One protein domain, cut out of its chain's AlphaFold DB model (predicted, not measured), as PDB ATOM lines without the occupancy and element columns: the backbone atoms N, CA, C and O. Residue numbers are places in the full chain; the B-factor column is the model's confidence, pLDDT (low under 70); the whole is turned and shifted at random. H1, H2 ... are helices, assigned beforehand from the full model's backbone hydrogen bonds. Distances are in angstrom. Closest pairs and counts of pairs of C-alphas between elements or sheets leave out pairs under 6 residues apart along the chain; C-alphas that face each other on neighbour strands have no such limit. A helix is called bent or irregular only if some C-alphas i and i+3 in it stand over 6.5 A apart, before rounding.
ATOM      1  N   GLU A   3     -22.579  11.090 -39.774       77.00
ATOM      2  CA  GLU A   3     -22.219  12.343 -39.073       77.00
ATOM      3  C   GLU A   3     -23.326  13.403 -39.081       77.00
ATOM      4  O   GLU A   3     -23.364  14.270 -38.222       77.00
ATOM      5  N   ARG A   4     -24.259  13.316 -40.036       80.50
ATOM      6  CA  ARG A   4     -25.428  14.204 -40.125       80.50
ATOM      7  C   ARG A   4     -26.674  13.587 -39.470       80.50
ATOM      8  O   ARG A   4     -27.781  14.041 -39.735       80.50
ATOM      9  N   GLY A   5     -26.529  12.487 -38.722       74.56
ATOM     10  CA  GLY A   5     -27.637  11.797 -38.048       74.56
ATOM     11  C   GLY A   5     -28.648  11.112 -38.979       74.56
ATOM     12  O   GLY A   5     -29.717  10.697 -38.531       74.56
ATOM     13  N   ALA A   6     -28.344  10.956 -40.275       83.75
ATOM     14  CA  ALA A   6     -29.269  10.426 -41.282       83.75
ATOM     15  C   ALA A   6     -29.417   8.888 -41.210       83.75
ATOM     16  O   ALA A   6     -29.122   8.169 -42.172       83.75
ATOM     17  N   PHE A   7     -29.886   8.380 -40.067       86.19
ATOM     18  CA  PHE A   7     -29.904   6.956 -39.724       86.19
ATOM     19  C   PHE A   7     -30.655   6.090 -40.742       86.19
ATOM     20  O   PHE A   7     -30.094   5.125 -41.247       86.19
ATOM     21  N   LYS A   8     -31.906   6.428 -41.098       85.38
ATOM     22  CA  LYS A   8     -32.735   5.583 -41.989       85.38
ATOM     23  C   LYS A   8     -32.104   5.386 -43.367       85.38
ATOM     24  O   LYS A   8     -32.156   4.299 -43.938       85.38
ATOM     25  N   SER A   9     -31.513   6.439 -43.920       88.75
ATOM     26  CA  SER A   9     -30.857   6.369 -45.226       88.75
ATOM     27  C   SER A   9     -29.514   5.640 -45.137       88.75
ATOM     28  O   SER A   9     -29.214   4.836 -46.015       88.75
ATOM     29  N   ALA A  10     -28.755   5.833 -44.052       90.69
ATOM     30  CA  ALA A  10     -27.523   5.088 -43.805       90.69
ATOM     31  C   ALA A  10     -27.775   3.586 -43.568       90.69
ATOM     32  O   ALA A  10     -27.040   2.758 -44.094       90.69
ATOM     33  N   SER A  11     -28.847   3.231 -42.854       89.50
ATOM     34  CA  SER A  11     -29.244   1.844 -42.573       89.50
ATOM     35  C   SER A  11     -29.644   1.103 -43.847       89.50
ATOM     36  O   SER A  11     -29.114   0.029 -44.127       89.50
ATOM     37  N   ARG A  12     -30.467   1.726 -44.703       92.44
ATOM     38  CA  ARG A  12     -30.815   1.171 -46.024       92.44
ATOM     39  C   ARG A  12     -29.590   0.978 -46.919       92.44
ATOM     40  O   ARG A  12     -29.487  -0.032 -47.609       92.44
ATOM     41  N   LEU A  13     -28.662   1.938 -46.921       93.06
ATOM     42  CA  LEU A  13     -27.423   1.828 -47.690       93.06
ATOM     43  C   LEU A  13     -26.551   0.676 -47.168       93.06
ATOM     44  O   LEU A  13     -26.074  -0.133 -47.958       93.06
ATOM     45  N   HIS A  14     -26.392   0.570 -45.846       92.94
ATOM     46  CA  HIS A  14     -25.643  -0.512 -45.212       92.94
ATOM     47  C   HIS A  14     -26.239  -1.884 -45.554       92.94
ATOM     48  O   HIS A  14     -25.510  -2.749 -46.030       92.94
ATOM     49  N   GLN A  15     -27.560  -2.059 -45.418       93.12
ATOM     50  CA  GLN A  15     -28.260  -3.302 -45.777       93.12
ATOM     51  C   GLN A  15     -28.045  -3.703 -47.244       93.12
ATOM     52  O   GLN A  15     -27.879  -4.881 -47.539       93.12
ATOM     53  N   ARG A  16     -28.008  -2.732 -48.164       94.81
ATOM     54  CA  ARG A  16     -27.762  -2.986 -49.593       94.81
ATOM     55  C   ARG A  16     -26.310  -3.341 -49.906       94.81
ATOM     56  O   ARG A  16     -26.059  -4.166 -50.780       94.81
ATOM     57  N   LEU A  17     -25.359  -2.663 -49.266       92.56
ATOM     58  CA  LEU A  17     -23.933  -2.793 -49.576       92.56
ATOM     59  C   LEU A  17     -23.280  -3.976 -48.866       92.56
ATOM     60  O   LEU A  17     -22.367  -4.574 -49.429       92.56
ATOM     61  N   LYS A  18     -23.758  -4.329 -47.669       93.88
ATOM     62  CA  LYS A  18     -23.205  -5.410 -46.851       93.88
ATOM     63  C   LYS A  18     -23.015  -6.727 -47.622       93.88
ATOM     64  O   LYS A  18     -21.863  -7.134 -47.746       93.88
ATOM     65  N   PRO A  19     -24.054  -7.343 -48.221       94.12
ATOM     66  CA  PRO A  19     -23.889  -8.628 -48.905       94.12
ATOM     67  C   PRO A  19     -22.949  -8.541 -50.117       94.12
ATOM     68  O   PRO A  19     -22.198  -9.470 -50.387       94.12
ATOM     69  N   ARG A  20     -22.938  -7.401 -50.826       93.56
ATOM     70  CA  ARG A  20     -22.085  -7.188 -52.008       93.56
ATOM     71  C   ARG A  20     -20.606  -7.076 -51.652       93.56
ATOM     72  O   ARG A  20     -19.772  -7.568 -52.394       93.56
ATOM     73  N   ILE A  21     -20.290  -6.401 -50.547       90.06
ATOM     74  CA  ILE A  21     -18.910  -6.218 -50.078       90.06
ATOM     75  C   ILE A  21     -18.401  -7.492 -49.391       90.06
ATOM     76  O   ILE A  21     -17.223  -7.823 -49.514       90.06
ATOM     77  N   GLU A  22     -19.271  -8.220 -48.686       90.56
ATOM     78  CA  GLU A  22     -18.919  -9.495 -48.048       90.56
ATOM     79  C   GLU A  22     -18.574 -10.582 -49.078       90.56
ATOM     80  O   GLU A  22     -17.613 -11.316 -48.853       90.56
ATOM     81  N   ALA A  23     -19.262 -10.604 -50.227       92.56
ATOM     82  CA  ALA A  23     -19.033 -11.542 -51.332       92.56
ATOM     83  C   ALA A  23     -17.723 -11.325 -52.124       92.56
ATOM     84  O   ALA A  23     -17.396 -12.127 -52.992       92.56
ATOM     85  N   LEU A  24     -16.969 -10.249 -51.873       91.25
ATOM     86  CA  LEU A  24     -15.688 -10.014 -52.549       91.25
ATOM     87  C   LEU A  24     -14.577 -10.851 -51.899       91.25
ATOM     88  O   LEU A  24     -14.261 -10.640 -50.729       91.25
ATOM     89  N   GLU A  25     -13.942 -11.756 -52.641       88.31
ATOM     90  CA  GLU A  25     -12.905 -12.664 -52.106       88.31
ATOM     91  C   GLU A  25     -11.466 -12.156 -52.295       88.31
ATOM     92  O   GLU A  25     -10.545 -12.620 -51.629       88.31
ATOM     93  N   SER A  26     -11.264 -11.154 -53.158       88.69
ATOM     94  CA  SER A  26      -9.938 -10.595 -53.448       88.69
ATOM     95  C   SER A  26      -9.283  -9.957 -52.208       88.69
ATOM     96  O   SER A  26      -9.960  -9.233 -51.471       88.69
ATOM     97  N   PRO A  27      -7.957 -10.103 -52.005       81.19
ATOM     98  CA  PRO A  27      -7.231  -9.414 -50.931       81.19
ATOM     99  C   PRO A  27      -7.354  -7.880 -51.009       81.19
ATOM    100  O   PRO A  27      -7.348  -7.208 -49.977       81.19
ATOM    101  N   ALA A  28      -7.587  -7.316 -52.201       83.44
ATOM    102  CA  ALA A  28      -7.870  -5.888 -52.384       83.44
ATOM    103  C   ALA A  28      -9.220  -5.439 -51.774       83.44
ATOM    104  O   ALA A  28      -9.445  -4.246 -51.569       83.44
ATOM    105  N   ALA A  29     -10.121  -6.373 -51.443       88.19
ATOM    106  CA  ALA A  29     -11.407  -6.085 -50.806       88.19
ATOM    107  C   ALA A  29     -11.314  -5.927 -49.279       88.19
ATOM    108  O   ALA A  29     -12.237  -5.390 -48.658       88.19
ATOM    109  N   GLN A  30     -10.210  -6.349 -48.659       89.56
ATOM    110  CA  GLN A  30     -10.016  -6.271 -47.212       89.56
ATOM    111  C   GLN A  30     -10.198  -4.855 -46.617       89.56
ATOM    112  O   GLN A  30     -10.944  -4.729 -45.640       89.56
ATOM    113  N   PRO A  31      -9.639  -3.765 -47.189       92.19
ATOM    114  CA  PRO A  31      -9.884  -2.412 -46.677       92.19
ATOM    115  C   PRO A  31     -11.363  -1.992 -46.749       92.19
ATOM    116  O   PRO A  31     -11.858  -1.306 -45.850       92.19
ATOM    117  N   LEU A  32     -12.105  -2.434 -47.773       89.56
ATOM    118  CA  LEU A  32     -13.540  -2.154 -47.910       89.56
ATOM    119  C   LEU A  32     -14.361  -2.892 -46.848       89.56
ATOM    120  O   LEU A  32     -15.256  -2.293 -46.245       89.56
ATOM    121  N   LYS A  33     -14.028  -4.159 -46.571       92.19
ATOM    122  CA  LYS A  33     -14.650  -4.951 -45.498       92.19
ATOM    123  C   LYS A  33     -14.408  -4.315 -44.127       92.19
ATOM    124  O   LYS A  33     -15.354  -4.160 -43.354       92.19
ATOM    125  N   THR A  34     -13.183  -3.871 -43.840       92.62
ATOM    126  CA  THR A  34     -12.850  -3.170 -42.585       92.62
ATOM    127  C   THR A  34     -13.628  -1.862 -42.444       92.62
ATOM    128  O   THR A  34     -14.240  -1.609 -41.402       92.62
ATOM    129  N   ARG A  35     -13.693  -1.052 -43.510       92.06
ATOM    130  CA  ARG A  35     -14.474   0.194 -43.514       92.06
ATOM    131  C   ARG A  35     -15.965  -0.063 -43.290       92.06
ATOM    132  O   ARG A  35     -16.594   0.659 -42.519       92.06
ATOM    133  N   LEU A  36     -16.529  -1.090 -43.926       92.75
ATOM    134  CA  LEU A  36     -17.923  -1.484 -43.727       92.75
ATOM    135  C   LEU A  36     -18.193  -1.883 -42.270       92.75
ATOM    136  O   LEU A  36     -19.193  -1.431 -41.717       92.75
ATOM    137  N   LYS A  37     -17.308  -2.668 -41.641       92.75
ATOM    138  CA  LYS A  37     -17.427  -3.050 -40.222       92.75
ATOM    139  C   LYS A  37     -17.436  -1.829 -39.304       92.75
ATOM    140  O   LYS A  37     -18.319  -1.718 -38.459       92.75
ATOM    141  N   HIS A  38     -16.519  -0.881 -39.502       92.62
ATOM    142  CA  HIS A  38     -16.483   0.339 -38.690       92.62
ATOM    143  C   HIS A  38     -17.749   1.198 -38.867       92.62
ATOM    144  O   HIS A  38     -18.331   1.673 -37.893       92.62
ATOM    145  N   LEU A  39     -18.236   1.351 -40.104       92.25
ATOM    146  CA  LEU A  39     -19.489   2.065 -40.374       92.25
ATOM    147  C   LEU A  39     -20.715   1.333 -39.807       92.25
ATOM    148  O   LEU A  39     -21.661   1.990 -39.379       92.25
ATOM    149  N   ALA A  40     -20.701  -0.003 -39.785       91.62
ATOM    150  CA  ALA A  40     -21.739  -0.819 -39.162       91.62
ATOM    151  C   ALA A  40     -21.767  -0.631 -37.639       91.62
ATOM    152  O   ALA A  40     -22.847  -0.471 -37.079       91.62
ATOM    153  N   ALA A  41     -20.598  -0.575 -36.991       92.56
ATOM    154  CA  ALA A  41     -20.480  -0.292 -35.561       92.56
ATOM    155  C   ALA A  41     -21.039   1.099 -35.216       92.56
ATOM    156  O   ALA A  41     -21.942   1.203 -34.392       92.56
ATOM    157  N   ARG A  42     -20.637   2.149 -35.950       89.75
ATOM    158  CA  ARG A  42     -21.206   3.505 -35.782       89.75
ATOM    159  C   ARG A  42     -22.721   3.540 -36.021       89.75
ATOM    160  O   ARG A  42     -23.443   4.310 -35.396       89.75
ATOM    161  N   LEU A  43     -23.228   2.728 -36.950       90.56
ATOM    162  CA  LEU A  43     -24.665   2.617 -37.200       90.56
ATOM    163  C   LEU A  43     -25.396   1.904 -36.051       90.56
ATOM    164  O   LEU A  43     -26.507   2.309 -35.713       90.56
ATOM    165  N   ALA A  44     -24.784   0.879 -35.454       89.06
ATOM    166  CA  ALA A  44     -25.298   0.209 -34.264       89.06
ATOM    167  C   ALA A  44     -25.327   1.165 -33.064       89.06
ATOM    168  O   ALA A  44     -26.389   1.333 -32.478       89.06
ATOM    169  N   GLU A  45     -24.246   1.903 -32.805       89.38
ATOM    170  CA  GLU A  45     -24.202   2.940 -31.765       89.38
ATOM    171  C   GLU A  45     -25.337   3.954 -31.938       89.38
ATOM    172  O   GLU A  45     -26.101   4.203 -31.010       89.38
ATOM    173  N   LEU A  46     -25.523   4.509 -33.143       87.00
ATOM    174  CA  LEU A  46     -26.621   5.446 -33.408       87.00
ATOM    175  C   LEU A  46     -28.002   4.816 -33.193       87.00
ATOM    176  O   LEU A  46     -28.923   5.499 -32.745       87.00
ATOM    177  N   ARG A  47     -28.181   3.535 -33.530       87.88
ATOM    178  CA  ARG A  47     -29.432   2.817 -33.254       87.88
ATOM    179  C   ARG A  47     -29.665   2.695 -31.752       87.88
ATOM    180  O   ARG A  47     -30.788   2.926 -31.309       87.88
ATOM    181  N   ASP A  48     -28.627   2.363 -31.003       86.06
ATOM    182  CA  ASP A  48     -28.707   2.117 -29.570       86.06
ATOM    183  C   ASP A  48     -28.946   3.434 -28.817       86.06
ATOM    184  O   ASP A  48     -29.856   3.501 -27.996       86.06
ATOM    185  N   TRP A  49     -28.288   4.531 -29.213       85.31
ATOM    186  CA  TRP A  49     -28.596   5.888 -28.737       85.31
ATOM    187  C   TRP A  49     -30.044   6.297 -29.034       85.31
ATOM    188  O   TRP A  49     -30.740   6.806 -28.154       85.31
ATOM    189  N   ARG A  50     -30.544   6.042 -30.255       88.31
ATOM    190  CA  ARG A  50     -31.962   6.282 -30.593       88.31
ATOM    191  C   ARG A  50     -32.897   5.461 -29.703       88.31
ATOM    192  O   ARG A  50     -33.951   5.962 -29.325       88.31
ATOM    193  N   GLY A  51     -32.533   4.215 -29.405       86.19
ATOM    194  CA  GLY A  51     -33.277   3.327 -28.515       86.19
ATOM    195  C   GLY A  51     -33.295   3.830 -27.074       86.19
ATOM    196  O   GLY A  51     -34.362   3.941 -26.482       86.19
ATOM    197  N   PHE A  52     -32.136   4.209 -26.545       86.94
ATOM    198  CA  PHE A  52     -31.969   4.722 -25.188       86.94
ATOM    199  C   PHE A  52     -32.770   6.008 -24.951       86.94
ATOM    200  O   PHE A  52     -33.468   6.124 -23.951       86.94
ATOM    201  N   VAL A  53     -32.748   6.947 -25.904       85.94
ATOM    202  CA  VAL A  53     -33.497   8.210 -25.789       85.94
ATOM    203  C   VAL A  53     -35.004   8.003 -25.986       85.94
ATOM    204  O   VAL A  53     -35.813   8.586 -25.265       85.94
ATOM    205  N   ALA A  54     -35.415   7.180 -26.957       89.75
ATOM    206  CA  ALA A  54     -36.835   6.995 -27.272       89.75
ATOM    207  C   ALA A  54     -37.547   5.973 -26.370       89.75
ATOM    208  O   ALA A  54     -38.772   6.014 -26.268       89.75
ATOM    209  N   GLY A  55     -36.811   5.064 -25.726       90.25
ATOM    210  CA  GLY A  55     -37.348   3.987 -24.890       90.25
ATOM    211  C   GLY A  55     -38.186   4.488 -23.711       90.25
ATOM    212  O   GLY A  55     -39.356   4.115 -23.621       90.25
ATOM    213  N   PRO A  56     -37.666   5.393 -22.860       93.25
ATOM    214  CA  PRO A  56     -38.438   5.972 -21.762       93.25
ATOM    215  C   PRO A  56     -39.703   6.679 -22.252       93.25
ATOM    216  O   PRO A  56     -40.779   6.508 -21.684       93.25
ATOM    217  N   LYS A  57     -39.610   7.420 -23.365       93.19
ATOM    218  CA  LYS A  57     -40.767   8.107 -23.950       93.19
ATOM    219  C   LYS A  57     -41.803   7.122 -24.509       93.19
ATOM    220  O   LYS A  57     -42.994   7.389 -24.391       93.19
ATOM    221  N   ARG A  58     -41.397   5.979 -25.080       94.31
ATOM    222  CA  ARG A  58     -42.327   4.906 -25.496       94.31
ATOM    223  C   ARG A  58     -43.109   4.350 -24.322       94.31
ATOM    224  O   ARG A  58     -44.321   4.198 -24.442       94.31
ATOM    225  N   GLU A  59     -42.426   4.067 -23.217       95.31
ATOM    226  CA  GLU A  59     -43.080   3.547 -22.019       95.31
ATOM    227  C   GLU A  59     -44.050   4.581 -21.441       95.31
ATOM    228  O   GLU A  59     -45.205   4.257 -21.183       95.31
ATOM    229  N   GLN A  60     -43.637   5.851 -21.365       95.94
ATOM    230  CA  GLN A  60     -44.516   6.955 -20.963       95.94
ATOM    231  C   GLN A  60     -45.761   7.073 -21.851       95.94
ATOM    232  O   GLN A  60     -46.854   7.306 -21.344       95.94
ATOM    233  N   LEU A  61     -45.625   6.913 -23.172       96.88
ATOM    234  CA  LEU A  61     -46.768   6.944 -24.088       96.88
ATOM    235  C   LEU A  61     -47.697   5.738 -23.903       96.88
ATOM    236  O   LEU A  61     -48.907   5.914 -24.016       96.88
ATOM    237  N   CYS A  62     -47.156   4.549 -23.612       97.25
ATOM    238  CA  CYS A  62     -47.957   3.361 -23.294       97.25
ATOM    239  C   CYS A  62     -48.742   3.569 -21.998       97.25
ATOM    240  O   CYS A  62     -49.965   3.478 -22.013       97.25
ATOM    241  N   ALA A  63     -48.060   3.956 -20.919       97.94
ATOM    242  CA  ALA A  63     -48.700   4.263 -19.644       97.94
ATOM    243  C   ALA A  63     -49.747   5.382 -19.789       97.94
ATOM    244  O   ALA A  63     -50.841   5.291 -19.240       97.94
ATOM    245  N   GLY A  64     -49.446   6.416 -20.581       98.12
ATOM    246  CA  GLY A  64     -50.354   7.530 -20.838       98.12
ATOM    247  C   GLY A  64     -51.627   7.119 -21.581       98.12
ATOM    248  O   GLY A  64     -52.717   7.517 -21.176       98.12
ATOM    249  N   ILE A  65     -51.522   6.314 -22.647       98.25
ATOM    250  CA  ILE A  65     -52.713   5.855 -23.378       98.25
ATOM    251  C   ILE A  65     -53.516   4.826 -22.577       98.25
ATOM    252  O   ILE A  65     -54.738   4.806 -22.673       98.25
ATOM    253  N   GLU A  66     -52.854   4.003 -21.762       98.31
ATOM    254  CA  GLU A  66     -53.507   3.057 -20.854       98.31
ATOM    255  C   GLU A  66     -54.276   3.792 -19.752       98.31
ATOM    256  O   GLU A  66     -55.444   3.484 -19.522       98.31
ATOM    257  N   ALA A  67     -53.671   4.808 -19.131       98.00
ATOM    258  CA  ALA A  67     -54.344   5.666 -18.161       98.00
ATOM    259  C   ALA A  67     -55.545   6.388 -18.788       98.00
ATOM    260  O   ALA A  67     -56.631   6.378 -18.215       98.00
ATOM    261  N   LEU A  68     -55.381   6.938 -19.998       97.81
ATOM    262  CA  LEU A  68     -56.464   7.590 -20.736       97.81
ATOM    263  C   LEU A  68     -57.609   6.618 -21.071       97.81
ATOM    264  O   LEU A  68     -58.775   6.995 -20.996       97.81
ATOM    265  N   ALA A  69     -57.294   5.370 -21.429       97.31
ATOM    266  CA  ALA A  69     -58.298   4.340 -21.697       97.31
ATOM    267  C   ALA A  69     -59.069   3.927 -20.432       97.31
ATOM    268  O   ALA A  69     -60.243   3.571 -20.523       97.31
ATOM    269  N   ASN A  70     -58.415   3.977 -19.268       96.44
ATOM    270  CA  ASN A  70     -59.000   3.602 -17.983       96.44
ATOM    271  C   ASN A  70     -59.776   4.752 -17.308       96.44
ATOM    272  O   ASN A  70     -60.552   4.494 -16.389       96.44
ATOM    273  N   ASP A  71     -59.604   6.002 -17.743       95.06
ATOM    274  CA  ASP A  71     -60.396   7.134 -17.255       95.06
ATOM    275  C   ASP A  71     -61.796   7.130 -17.882       95.06
ATOM    276  O   ASP A  71     -62.040   7.694 -18.952       95.06
ATOM    277  N   LEU A  72     -62.743   6.489 -17.196       92.31
ATOM    278  CA  LEU A  72     -64.129   6.346 -17.643       92.31
ATOM    279  C   LEU A  72     -64.971   7.626 -17.503       92.31
ATOM    280  O   LEU A  72     -66.068   7.677 -18.055       92.31
ATOM    281  N   TYR A  73     -64.477   8.656 -16.812       93.75
ATOM    282  CA  TYR A  73     -65.249   9.867 -16.499       93.75
ATOM    283  C   TYR A  73     -64.910  11.055 -17.403       93.75
ATOM    284  O   TYR A  73     -65.634  12.050 -17.418       93.75
ATOM    285  N   MET A  74     -63.831  10.963 -18.182       94.56
ATOM    286  CA  MET A  74     -63.461  12.004 -19.137       94.56
ATOM    287  C   MET A  74     -64.534  12.211 -20.220       94.56
ATOM    288  O   MET A  74     -64.989  11.253 -20.843       94.56
ATOM    289  N   ALA A  75     -64.878  13.472 -20.497       96.88
ATOM    290  CA  ALA A  75     -65.769  13.838 -21.598       96.88
ATOM    291  C   ALA A  75     -65.185  13.437 -22.966       96.88
ATOM    292  O   ALA A  75     -63.975  13.530 -23.194       96.88
ATOM    293  N   GLU A  76     -66.046  13.055 -23.905       97.12
ATOM    294  CA  GLU A  76     -65.675  12.459 -25.193       97.12
ATOM    295  C   GLU A  76     -64.803  13.388 -26.046       97.12
ATOM    296  O   GLU A  76     -63.842  12.941 -26.673       97.12
ATOM    297  N   GLU A  77     -65.080  14.695 -26.027       96.31
ATOM    298  CA  GLU A  77     -64.282  15.677 -26.766       96.31
ATOM    299  C   GLU A  77     -62.841  15.763 -26.236       96.31
ATOM    300  O   GLU A  77     -61.881  15.809 -27.011       96.31
ATOM    301  N   ALA A  78     -62.676  15.765 -24.909       97.38
ATOM    302  CA  ALA A  78     -61.360  15.775 -24.281       97.38
ATOM    303  C   ALA A  78     -60.625  14.457 -24.556       97.38
ATOM    304  O   ALA A  78     -59.460  14.478 -24.961       97.38
ATOM    305  N   LEU A  79     -61.328  13.327 -24.432       97.94
ATOM    306  CA  LEU A  79     -60.802  11.995 -24.715       97.94
ATOM    307  C   LEU A  79     -60.284  11.879 -26.158       97.94
ATOM    308  O   LEU A  79     -59.142  11.469 -26.367       97.94
ATOM    309  N   ASP A  80     -61.068  12.302 -27.157       97.94
ATOM    310  CA  ASP A  80     -60.663  12.316 -28.569       97.94
ATOM    311  C   ASP A  80     -59.432  13.205 -28.808       97.94
ATOM    312  O   ASP A  80     -58.504  12.814 -29.523       97.94
ATOM    313  N   ARG A  81     -59.382  14.385 -28.178       97.94
ATOM    314  CA  ARG A  81     -58.258  15.323 -28.302       97.94
ATOM    315  C   ARG A  81     -56.964  14.742 -27.730       97.94
ATOM    316  O   ARG A  81     -55.935  14.763 -28.411       97.94
ATOM    317  N   HIS A  82     -57.009  14.209 -26.509       98.06
ATOM    318  CA  HIS A  82     -55.852  13.596 -25.853       98.06
ATOM    319  C   HIS A  82     -55.389  12.335 -26.586       98.06
ATOM    320  O   HIS A  82     -54.191  12.167 -26.825       98.06
ATOM    321  N   HIS A  83     -56.329  11.500 -27.040       98.38
ATOM    322  CA  HIS A  83     -56.031  10.314 -27.838       98.38
ATOM    323  C   HIS A  83     -55.270  10.667 -29.120       98.38
ATOM    324  O   HIS A  83     -54.198  10.116 -29.381       98.38
ATOM    325  N   ARG A  84     -55.749  11.656 -29.887       98.06
ATOM    326  CA  ARG A  84     -55.067  12.125 -31.107       98.06
ATOM    327  C   ARG A  84     -53.663  12.651 -30.830       98.06
ATOM    328  O   ARG A  84     -52.764  12.411 -31.639       98.06
ATOM    329  N   GLN A  85     -53.468  13.350 -29.713       98.12
ATOM    330  CA  GLN A  85     -52.156  13.855 -29.315       98.12
ATOM    331  C   GLN A  85     -51.183  12.705 -29.016       98.12
ATOM    332  O   GLN A  85     -50.090  12.679 -29.581       98.12
ATOM    333  N   LEU A  86     -51.598  11.710 -28.228       97.94
ATOM    334  CA  LEU A  86     -50.776  10.532 -27.930       97.94
ATOM    335  C   LEU A  86     -50.449   9.726 -29.194       97.94
ATOM    336  O   LEU A  86     -49.301   9.336 -29.399       97.94
ATOM    337  N   VAL A  87     -51.419   9.532 -30.094       97.56
ATOM    338  CA  VAL A  87     -51.193   8.859 -31.386       97.56
ATOM    339  C   VAL A  87     -50.211   9.645 -32.261       97.56
ATOM    340  O   VAL A  87     -49.381   9.048 -32.950       97.56
ATOM    341  N   LYS A  88     -50.277  10.980 -32.250       97.38
ATOM    342  CA  LYS A  88     -49.335  11.841 -32.976       97.38
ATOM    343  C   LYS A  88     -47.918  11.722 -32.411       97.38
ATOM    344  O   LYS A  88     -46.982  11.564 -33.193       97.38
ATOM    345  N   GLU A  89     -47.760  11.762 -31.089       95.44
ATOM    346  CA  GLU A  89     -46.466  11.574 -30.414       95.44
ATOM    347  C   GLU A  89     -45.896  10.172 -30.648       95.44
ATOM    348  O   GLU A  89     -44.717  10.016 -30.952       95.44
ATOM    349  N   TRP A  90     -46.738   9.141 -30.609       95.31
ATOM    350  CA  TRP A  90     -46.322   7.781 -30.941       95.31
ATOM    351  C   TRP A  90     -45.793   7.682 -32.378       95.31
ATOM    352  O   TRP A  90     -44.726   7.115 -32.627       95.31
ATOM    353  N   LYS A  91     -46.506   8.285 -33.340       92.94
ATOM    354  CA  LYS A  91     -46.088   8.320 -34.750       92.94
ATOM    355  C   LYS A  91     -44.796   9.112 -34.963       92.94
ATOM    356  O   LYS A  91     -44.017   8.733 -35.838       92.94
ATOM    357  N   SER A  92     -44.544  10.174 -34.191       90.88
ATOM    358  CA  SER A  92     -43.327  10.986 -34.340       90.88
ATOM    359  C   SER A  92     -42.060  10.250 -33.890       90.88
ATOM    360  O   SER A  92     -41.004  10.459 -34.489       90.88
ATOM    361  N   LEU A  93     -42.157   9.326 -32.923       88.94
ATOM    362  CA  LEU A  93     -41.043   8.445 -32.535       88.94
ATOM    363  C   LEU A  93     -40.674   7.432 -33.634       88.94
ATOM    364  O   LEU A  93     -39.520   7.001 -33.742       88.94
ATOM    365  N   GLY A  94     -41.638   7.051 -34.476       86.00
ATOM    366  CA  GLY A  94     -41.428   6.154 -35.610       86.00
ATOM    367  C   GLY A  94     -40.925   4.766 -35.198       86.00
ATOM    368  O   GLY A  94     -41.602   4.029 -34.488       86.00
ATOM    369  N   ASP A  95     -39.740   4.383 -35.678       83.19
ATOM    370  CA  ASP A  95     -39.065   3.105 -35.402       83.19
ATOM    371  C   ASP A  95     -38.111   3.163 -34.196       83.19
ATOM    372  O   ASP A  95     -37.565   2.137 -33.794       83.19
ATOM    373  N   ALA A  96     -37.884   4.345 -33.610       82.38
ATOM    374  CA  ALA A  96     -36.974   4.486 -32.475       82.38
ATOM    375  C   ALA A  96     -37.537   3.747 -31.252       82.38
ATOM    376  O   ALA A  96     -38.697   3.966 -30.897       82.38
ATOM    377  N   ALA A  97     -36.734   2.866 -30.644       81.19
ATOM    378  CA  ALA A  97     -37.147   1.987 -29.544       81.19
ATOM    379  C   ALA A  97     -38.408   1.149 -29.849       81.19
ATOM    380  O   ALA A  97     -39.276   0.969 -28.999       81.19
ATOM    381  N   ALA A  98     -38.556   0.669 -31.088       82.62
ATOM    382  CA  ALA A  98     -39.687  -0.175 -31.452       82.62
ATOM    383  C   ALA A  98     -39.656  -1.525 -30.723       82.62
ATOM    384  O   ALA A  98     -38.838  -2.385 -31.033       82.62
ATOM    385  N   ASN A  99     -40.601  -1.717 -29.803       87.88
ATOM    386  CA  ASN A  99     -40.872  -2.992 -29.145       87.88
ATOM    387  C   ASN A  99     -42.262  -3.513 -29.561       87.88
ATOM    388  O   ASN A  99     -43.240  -2.755 -29.595       87.88
TER     389      ASN A  99
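This is residues 3 to 99 of the 334 residues of an uncharacterized protein of Halomonas olivaria (UniProt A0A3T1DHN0). One very long helix, H2, makes the length of a thin rod, and a shorter helix folds back along it at each end: H1 along its first part and H3 along its last. The two helical hairpins made in this way share H2, and H1 and H3 are apart from each other on one side of it. The printed part has 97 residues with three named helices in the order H1, H2, H3 and no named strand; the class is all helix. The whole is extended, with a radius of gyration of the C-alphas of 20.6 A and spans of 70 by 22 by 19 A.

Begin with H2, residues 27 to 70, which has a kink of 34 degrees near residue 55. H1, residues 7 to 22, touches H2 at residues 29 to 47 of H2 alone; look at Ile 21 and Lys 33, whose C-alphas are the closest of the two, 6.4 A apart. This helical hairpin runs opposite ways at a steep tilt of 37 degrees, only just past shallow. H1 has a kink of 33 degrees near residue 16. Now go to the other hairpin, where H3, residues 76 to 93, touches H2 at residues 54 to 68 of H2 alone. The closest C-alphas there are those of Leu 61 and Leu 86, 6.6 A apart, and the two helices run opposite ways at a shallow tilt of 12 degrees. H1 and H3 are apart. In H3 every backbone O i to N i+4 pair is within hydrogen-bond range; in H1 10 of 12 are, and in H2 36 of 40.

Find C-alpha 27 at (-7.231, -9.414, -50.931); from there H2 runs 62.7 A to C-alpha 70 at (-59.000, 3.602, -17.983). It is only just irregular, with C-alphas 28 and 31 7.0 A apart. H1 begins at C-alpha 7 at (-29.904, 6.956, -39.724) and is 21.5 A long to C-alpha 22; it too is only just irregular, with C-alphas 16 and 19 6.9 A apart. H3 runs 26.0 A from C-alpha 76 to C-alpha 93 at (-41.043, 8.445, -32.535).

Look to Pro 27 and Tyr 73 for the two C-alphas farthest apart, 70.2 A. The links from H1 to H2, 4 residues, and from H2 to H3, 5 residues, are both tight. Residues 72 to 78, of which 76 to 78 belong to H3, stand free. The printed part has no cut; its mean pLDDT is 91.6, and no printed residue is under 70.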